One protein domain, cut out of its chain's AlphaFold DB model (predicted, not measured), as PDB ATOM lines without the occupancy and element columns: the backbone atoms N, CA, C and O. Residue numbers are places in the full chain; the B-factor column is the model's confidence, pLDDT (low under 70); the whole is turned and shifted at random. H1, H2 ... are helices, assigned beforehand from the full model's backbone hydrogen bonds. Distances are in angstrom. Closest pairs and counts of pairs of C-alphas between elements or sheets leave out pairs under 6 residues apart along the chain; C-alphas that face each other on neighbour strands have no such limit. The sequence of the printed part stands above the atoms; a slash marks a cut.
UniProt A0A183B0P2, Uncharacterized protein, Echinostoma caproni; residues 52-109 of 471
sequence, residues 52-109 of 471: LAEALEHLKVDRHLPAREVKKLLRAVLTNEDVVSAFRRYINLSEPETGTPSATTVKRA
ATOM      1  N   LEU A  52       8.754  21.460   0.452       71.88
ATOM      2  CA  LEU A  52       9.827  22.161  -0.274       71.88
ATOM      3  C   LEU A  52       9.894  23.654   0.105       71.88
ATOM      4  O   LEU A  52      10.979  24.223   0.161       71.88
ATOM      5  N   ALA A  53       8.752  24.285   0.395       72.31
ATOM      6  CA  ALA A  53       8.695  25.672   0.852       72.31
ATOM      7  C   ALA A  53       9.408  25.865   2.203       72.31
ATOM      8  O   ALA A  53      10.240  26.760   2.330       72.31
ATOM      9  N   GLU A  54       9.140  24.985   3.166       75.19
ATOM     10  CA  GLU A  54       9.753  24.970   4.498       75.19
ATOM     11  C   GLU A  54      11.265  24.695   4.429       75.19
ATOM     12  O   GLU A  54      12.057  25.418   5.028       75.19
ATOM     13  N   ALA A  55      11.700  23.739   3.600       69.88
ATOM     14  CA  ALA A  55      13.123  23.476   3.368       69.88
ATOM     15  C   ALA A  55      13.861  24.677   2.729       69.88
ATOM     16  O   ALA A  55      15.008  24.969   3.076       69.88
ATOM     17  N   LEU A  56      13.207  25.407   1.815       73.56
ATOM     18  CA  LEU A  56      13.757  26.631   1.216       73.56
ATOM     19  C   LEU A  56      13.746  27.817   2.197       73.56
ATOM     20  O   LEU A  56      14.635  28.669   2.125       73.56
ATOM     21  N   GLU A  57      12.782  27.876   3.119       77.44
ATOM     22  CA  GLU A  57      12.749  28.860   4.203       77.44
ATOM     23  C   GLU A  57      13.858  28.603   5.231       77.44
ATOM     24  O   GLU A  57      14.610  29.528   5.541       77.44
ATOM     25  N   HIS A  58      14.064  27.354   5.654       76.31
ATOM     26  CA  HIS A  58      15.218  26.970   6.469       76.31
ATOM     27  C   HIS A  58      16.540  27.324   5.782       76.31
ATOM     28  O   HIS A  58      17.378  27.993   6.380       76.31
ATOM     29  N   LEU A  59      16.708  27.012   4.492       73.44
ATOM     30  CA  LEU A  59      17.924  27.381   3.759       73.44
ATOM     31  C   LEU A  59      18.145  28.908   3.695       73.44
ATOM     32  O   LEU A  59      19.282  29.378   3.780       73.44
ATOM     33  N   LYS A  60      17.068  29.692   3.570       76.31
ATOM     34  CA  LYS A  60      17.098  31.162   3.614       76.31
ATOM     35  C   LYS A  60      17.497  31.678   5.004       76.31
ATOM     36  O   LYS A  60      18.271  32.632   5.085       76.31
ATOM     37  N   VAL A  61      16.995  31.065   6.076       77.50
ATOM     38  CA  VAL A  61      17.279  31.446   7.471       77.50
ATOM     39  C   VAL A  61      18.694  31.029   7.882       77.50
ATOM     40  O   VAL A  61      19.482  31.896   8.258       77.50
ATOM     41  N   ASP A  62      19.054  29.756   7.713       74.94
ATOM     42  CA  ASP A  62      20.309  29.144   8.183       74.94
ATOM     43  C   ASP A  62      21.556  29.636   7.431       74.94
ATOM     44  O   ASP A  62      22.674  29.585   7.949       74.94
ATOM     45  N   ARG A  63      21.388  30.097   6.183       76.94
ATOM     46  CA  ARG A  63      22.480  30.635   5.348       76.94
ATOM     47  C   ARG A  63      22.360  32.134   5.059       76.94
ATOM     48  O   ARG A  63      23.216  32.666   4.359       76.94
ATOM     49  N   HIS A  64      21.325  32.804   5.572       75.50
ATOM     50  CA  HIS A  64      21.012  34.220   5.308       75.50
ATOM     51  C   HIS A  64      20.989  34.598   3.809       75.50
ATOM     52  O   HIS A  64      21.341  35.716   3.427       75.50
ATOM     53  N   LEU A  65      20.577  33.667   2.942       76.75
ATOM     54  CA  LEU A  65      20.587  33.867   1.492       76.75
ATOM     55  C   LEU A  65      19.388  34.716   1.033       76.75
ATOM     56  O   LEU A  65      18.253  34.452   1.439       76.75
ATOM     57  N   PRO A  66      19.570  35.695   0.127       80.62
ATOM     58  CA  PRO A  66      18.450  36.403  -0.476       80.62
ATOM     59  C   PRO A  66      17.634  35.456  -1.371       80.62
ATOM     60  O   PRO A  66      18.178  34.588  -2.054       80.62
ATOM     61  N   ALA A  67      16.315  35.666  -1.453       76.75
ATOM     62  CA  ALA A  67      15.407  34.792  -2.210       76.75
ATOM     63  C   ALA A  67      15.799  34.622  -3.697       76.75
ATOM     64  O   ALA A  67      15.556  33.575  -4.298       76.75
ATOM     65  N   ARG A  68      16.470  35.622  -4.289       78.94
ATOM     66  CA  ARG A  68      17.019  35.559  -5.656       78.94
ATOM     67  C   ARG A  68      18.131  34.514  -5.804       78.94
ATOM     68  O   ARG A  68      18.249  33.915  -6.869       78.94
ATOM     69  N   GLU A  69      18.940  34.295  -4.771       81.50
ATOM     70  CA  GLU A  69      20.010  33.290  -4.769       81.50
ATOM     71  C   GLU A  69      19.465  31.897  -4.476       81.50
ATOM     72  O   GLU A  69      19.826  30.962  -5.183       81.50
ATOM     73  N   VAL A  70      18.501  31.774  -3.559       80.88
ATOM     74  CA  VAL A  70      17.757  30.520  -3.347       80.88
ATOM     75  C   VAL A  70      17.059  30.074  -4.643       80.88
ATOM     76  O   VAL A  70      17.203  28.924  -5.049       80.88
ATOM     77  N   LYS A  71      16.403  30.989  -5.381       81.75
ATOM     78  CA  LYS A  71      15.808  30.693  -6.702       81.75
ATOM     79  C   LYS A  71      16.855  30.316  -7.761       81.75
ATOM     80  O   LYS A  71      16.591  29.444  -8.584       81.75
ATOM     81  N   LYS A  72      18.040  30.943  -7.756       83.50
ATOM     82  CA  LYS A  72      19.157  30.564  -8.648       83.50
ATOM     83  C   LYS A  72      19.705  29.176  -8.321       83.50
ATOM     84  O   LYS A  72      19.958  28.418  -9.249       83.50
ATOM     85  N   LEU A  73      19.869  28.847  -7.040       82.31
ATOM     86  CA  LEU A  73      20.349  27.545  -6.585       82.31
ATOM     87  C   LEU A  73      19.334  26.446  -6.907       82.31
ATOM     88  O   LEU A  73      19.710  25.441  -7.496       82.31
ATOM     89  N   LEU A  74      18.047  26.673  -6.621       83.94
ATOM     90  CA  LEU A  74      16.971  25.755  -6.999       83.94
ATOM     91  C   LEU A  74      16.940  25.535  -8.517       83.94
ATOM     92  O   LEU A  74      16.871  24.394  -8.959       83.94
ATOM     93  N   ARG A  75      17.072  26.603  -9.321       82.44
ATOM     94  CA  ARG A  75      17.201  26.473 -10.780       82.44
ATOM     95  C   ARG A  75      18.429  25.643 -11.153       82.44
ATOM     96  O   ARG A  75      18.273  24.713 -11.920       82.44
ATOM     97  N   ALA A  76      19.605  25.928 -10.591       80.12
ATOM     98  CA  ALA A  76      20.841  25.201 -10.890       80.12
ATOM     99  C   ALA A  76      20.770  23.707 -10.526       80.12
ATOM    100  O   ALA A  76      21.292  22.880 -11.268       80.12
ATOM    101  N   VAL A  77      20.100  23.358  -9.422       81.81
ATOM    102  CA  VAL A  77      19.842  21.968  -9.011       81.81
ATOM    103  C   VAL A  77      18.845  21.295  -9.959       81.81
ATOM    104  O   VAL A  77      19.106  20.191 -10.422       81.81
ATOM    105  N   LEU A  78      17.746  21.967 -10.316       80.44
ATOM    106  CA  LEU A  78      16.735  21.439 -11.245       80.44
ATOM    107  C   LEU A  78      17.165  21.462 -12.725       80.44
ATOM    108  O   LEU A  78      16.493  20.856 -13.552       80.44
ATOM    109  N   THR A  79      18.268  22.133 -13.070       81.31
ATOM    110  CA  THR A  79      18.924  22.063 -14.390       81.31
ATOM    111  C   THR A  79      20.201  21.221 -14.376       81.31
ATOM    112  O   THR A  79      20.940  21.233 -15.355       81.31
ATOM    113  N   ASN A  80      20.521  20.537 -13.275       86.00
ATOM    114  CA  ASN A  80      21.658  19.622 -13.232       86.00
ATOM    115  C   ASN A  80      21.253  18.294 -13.886       86.00
ATOM    116  O   ASN A  80      20.319  17.651 -13.417       86.00
ATOM    117  N   GLU A  81      21.965  17.866 -14.930       80.19
ATOM    118  CA  GLU A  81      21.687  16.624 -15.666       80.19
ATOM    119  C   GLU A  81      21.664  15.367 -14.778       80.19
ATOM    120  O   GLU A  81      20.876  14.457 -15.029       80.19
ATOM    121  N   ASP A  82      22.440  15.310 -13.692       78.25
ATOM    122  CA  ASP A  82      22.407  14.180 -12.751       78.25
ATOM    123  C   ASP A  82      21.096  14.156 -11.949       78.25
ATOM    124  O   ASP A  82      20.483  13.106 -11.761       78.25
ATOM    125  N   VAL A  83      20.616  15.330 -11.527       79.56
ATOM    126  CA  VAL A  83      19.347  15.481 -10.793       79.56
ATOM    127  C   VAL A  83      18.162  15.294 -11.736       79.56
ATOM    128  O   VAL A  83      17.215  14.593 -11.397       79.56
ATOM    129  N   VAL A  84      18.224  15.861 -12.941       77.50
ATOM    130  CA  VAL A  84      17.207  15.708 -13.990       77.50
ATOM    131  C   VAL A  84      17.129  14.258 -14.459       77.50
ATOM    132  O   VAL A  84      16.028  13.742 -14.623       77.50
ATOM    133  N   SER A  85      18.254  13.561 -14.636       71.50
ATOM    134  CA  SER A  85      18.247  12.143 -15.010       71.50
ATOM    135  C   SER A  85      17.784  11.240 -13.864       71.50
ATOM    136  O   SER A  85      17.014  10.317 -14.118       71.50
ATOM    137  N   ALA A  86      18.140  11.529 -12.607       76.50
ATOM    138  CA  ALA A  86      17.560  10.851 -11.445       76.50
ATOM    139  C   ALA A  86      16.040  11.084 -11.347       76.50
ATOM    140  O   ALA A  86      15.282  10.138 -11.147       76.50
ATOM    141  N   PHE A  87      15.576  12.313 -11.581       75.06
ATOM    142  CA  PHE A  87      14.157  12.665 -11.592       75.06
ATOM    143  C   PHE A  87      13.405  12.014 -12.762       75.06
ATOM    144  O   PHE A  87      12.292  11.543 -12.567       75.06
ATOM    145  N   ARG A  88      14.022  11.882 -13.946       74.75
ATOM    146  CA  ARG A  88      13.482  11.109 -15.088       74.75
ATOM    147  C   ARG A  88      13.461   9.594 -14.848       74.75
ATOM    148  O   ARG A  88      12.656   8.915 -15.465       74.75
ATOM    149  N   ARG A  89      14.334   9.057 -13.987       66.50
ATOM    150  CA  ARG A  89      14.292   7.644 -13.549       66.50
ATOM    151  C   ARG A  89      13.236   7.408 -12.467       66.50
ATOM    152  O   ARG A  89      12.658   6.331 -12.411       66.50
ATOM    153  N   TYR A  90      13.013   8.394 -11.598       64.88
ATOM    154  CA  TYR A  90      12.008   8.326 -10.537       64.88
ATOM    155  C   TYR A  90      10.594   8.552 -11.085       64.88
ATOM    156  O   TYR A  90       9.689   7.765 -10.823       64.88
ATOM    157  N   ILE A  91      10.420   9.569 -11.934       67.06
ATOM    158  CA  ILE A  91       9.261   9.704 -12.815       67.06
ATOM    159  C   ILE A  91       9.478   8.798 -14.030       67.06
ATOM    160  O   ILE A  91       9.669   9.263 -15.156       67.06
ATOM    161  N   ASN A  92       9.421   7.487 -13.796       56.03
ATOM    162  CA  ASN A  92       9.193   6.527 -14.865       56.03
ATOM    163  C   ASN A  92       7.810   6.815 -15.467       56.03
ATOM    164  O   ASN A  92       6.776   6.408 -14.950       56.03
ATOM    165  N   LEU A  93       7.817   7.561 -16.572       54.06
ATOM    166  CA  LEU A  93       6.648   7.893 -17.391       54.06
ATOM    167  C   LEU A  93       6.103   6.685 -18.184       54.06
ATOM    168  O   LEU A  93       5.091   6.808 -18.873       54.06
ATOM    169  N   SER A  94       6.798   5.548 -18.109       51.03
ATOM    170  CA  SER A  94       6.371   4.229 -18.563       51.03
ATOM    171  C   SER A  94       5.316   3.644 -17.627       51.03
ATOM    172  O   SER A  94       5.558   3.525 -16.425       51.03
ATOM    173  N   GLU A  95       4.184   3.219 -18.181       48.53
ATOM    174  CA  GLU A  95       3.177   2.466 -17.431       48.53
ATOM    175  C   GLU A  95       3.777   1.129 -16.941       48.53
ATOM    176  O   GLU A  95       4.523   0.486 -17.691       48.53
ATOM    177  N   PRO A  96       3.483   0.693 -15.698       53.81
ATOM    178  CA  PRO A  96       4.140  -0.468 -15.090       53.81
ATOM    179  C   PRO A  96       3.831  -1.797 -15.795       53.81
ATOM    180  O   PRO A  96       4.596  -2.744 -15.642       53.81
ATOM    181  N   GLU A  97       2.750  -1.874 -16.577       49.88
ATOM    182  CA  GLU A  97       2.342  -3.093 -17.289       49.88
ATOM    183  C   GLU A  97       2.975  -3.251 -18.682       49.88
ATOM    184  O   GLU A  97       3.060  -4.367 -19.190       49.88
ATOM    185  N   THR A  98       3.420  -2.162 -19.321       49.50
ATOM    186  CA  THR A  98       3.847  -2.181 -20.737       49.50
ATOM    187  C   THR A  98       5.264  -1.672 -20.977       49.50
ATOM    188  O   THR A  98       5.818  -1.910 -22.050       49.50
ATOM    189  N   GLY A  99       5.875  -0.955 -20.025       56.31
ATOM    190  CA  GLY A  99       7.232  -0.402 -20.168       56.31
ATOM    191  C   GLY A  99       7.361   0.721 -21.210       56.31
ATOM    192  O   GLY A  99       8.387   1.400 -21.266       56.31
ATOM    193  N   THR A 100       6.322   0.974 -22.006       53.56
ATOM    194  CA  THR A 100       6.243   2.092 -22.944       53.56
ATOM    195  C   THR A 100       5.650   3.328 -22.265       53.56
ATOM    196  O   THR A 100       4.673   3.205 -21.524       53.56
ATOM    197  N   PRO A 101       6.181   4.538 -22.511       57.03
ATOM    198  CA  PRO A 101       5.526   5.763 -22.070       57.03
ATOM    199  C   PRO A 101       4.176   5.937 -22.772       57.03
ATOM    200  O   PRO A 101       4.091   5.815 -23.997       57.03
ATOM    201  N   SER A 102       3.133   6.252 -21.998       57.28
ATOM    202  CA  SER A 102       1.768   6.437 -22.508       57.28
ATOM    203  C   SER A 102       1.727   7.448 -23.660       57.28
ATOM    204  O   SER A 102       2.433   8.460 -23.627       57.28
ATOM    205  N   ALA A 103       0.894   7.229 -24.681       59.19
ATOM    206  CA  ALA A 103       0.894   8.056 -25.898       59.19
ATOM    207  C   ALA A 103       0.634   9.554 -25.620       59.19
ATOM    208  O   ALA A 103       1.214  10.434 -26.262       59.19
ATOM    209  N   THR A 104      -0.188   9.851 -24.611       61.38
ATOM    210  CA  THR A 104      -0.459  11.208 -24.102       61.38
ATOM    211  C   THR A 104       0.787  11.853 -23.487       61.38
ATOM    212  O   THR A 104       1.071  13.031 -23.716       61.38
ATOM    213  N   THR A 105       1.567  11.064 -22.756       64.50
ATOM    214  CA  THR A 105       2.824  11.446 -22.114       64.50
ATOM    215  C   THR A 105       3.946  11.647 -23.129       64.50
ATOM    216  O   THR A 105       4.686  12.625 -23.027       64.50
ATOM    217  N   VAL A 106       4.032  10.800 -24.162       65.62
ATOM    218  CA  VAL A 106       4.949  10.989 -25.301       65.62
ATOM    219  C   VAL A 106       4.633  12.284 -26.045       65.62
ATOM    220  O   VAL A 106       5.556  13.037 -26.359       65.62
ATOM    221  N   LYS A 107       3.346  12.583 -26.280       69.38
ATOM    222  CA  LYS A 107       2.914  13.846 -26.895       69.38
ATOM    223  C   LYS A 107       3.374  15.045 -26.056       69.38
ATOM    224  O   LYS A 107       4.156  15.848 -26.551       69.38
ATOM    225  N   ARG A 108       3.047  15.086 -24.757       66.12
ATOM    226  CA  ARG A 108       3.496  16.167 -23.852       66.12
ATOM    227  C   ARG A 108       5.024  16.299 -23.770       66.12
ATOM    228  O   ARG A 108       5.535  17.412 -23.756       66.12
ATOM    229  N   ALA A 109       5.770  15.195 -23.738       63.94
ATOM    230  CA  ALA A 109       7.236  15.233 -23.717       63.94
ATOM    231  C   ALA A 109       7.835  15.760 -25.037       63.94
ATOM    232  O   ALA A 109       8.880  16.413 -25.020       63.94
TER     233      ALA A 109
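Overview. This is residues 52 to 109 of the 471 residues of an uncharacterized protein of Echinostoma caproni (UniProt A0A183B0P2). The domain is a drawn-out chain of four helices with few contacts between them: H1 and H2 meet near their linked ends as an open V, H3 carries on at a steep angle past the far end of H2, and a long loop, residues 91 to 102, leads to the short helix H4 on its own. There is no common core. The printed part has 58 residues, with four named helices in the order H1, H2, H3, H4 and no named strand, and its class is all helix. It is extended, with a radius of gyration of the C-alphas of 16.3 A, and it is a rod in outline, with spans of 48 by 19 by 17 A.

Along the chain. The longest helix, H2, is residues 67 to 78 and measures 16.2 A from first to last C-alpha; C-alpha 67 is at (15.407, 34.792, -2.210) and C-alpha 78 at (16.735, 21.439, -11.245). Before it comes H1, residues 52 to 62, 15.2 A long, with C-alpha 52 at (9.827, 22.161, -0.274). After H2 comes H3, residues 81 to 90, 13.7 A long. H4, residues 103 to 109, is 9.8 A long and ends with C-alpha 109 at (7.236, 15.233, -23.717).

Arrangement. H2 touches H1 with residues 67 to 70 alone, and the closest C-alphas are those of Lys 60 and Val 70, 7.0 A apart. The two helices stand at a steep tilt of 54 degrees and run opposite ways. H2 and H3 are close but not clearly touching, with the C-alphas of Leu 78 and Val 84 the closest at 6.4 A. Their lines stand at a steep tilt of 67 degrees, and they run the same way. H1 and H3 are apart, and H4 is apart from H1, H2 and H3. In H1, H2, H3 and H4 every O i to N i+4 pair is within hydrogen-bond range.

Size, cuts and confidence. The two C-alphas farthest apart are those of His 64 and Thr 98, 47.9 A. The first and last printed C-alphas, of Leu 52 and Ala 109, are 24.6 A apart. The printed part has no cut. The links from H1 to H2 and from H2 to H3 are tight, with 4 and 2 residues, while the link from H3 to H4 is long, with 12 residues. Residues 79 to 86, of which 81 to 86 belong to H3, stand free. The mean pLDDT of the printed part is 71.0, and the model's confidence is under 70 at residue 55 and at residues 89 to 109.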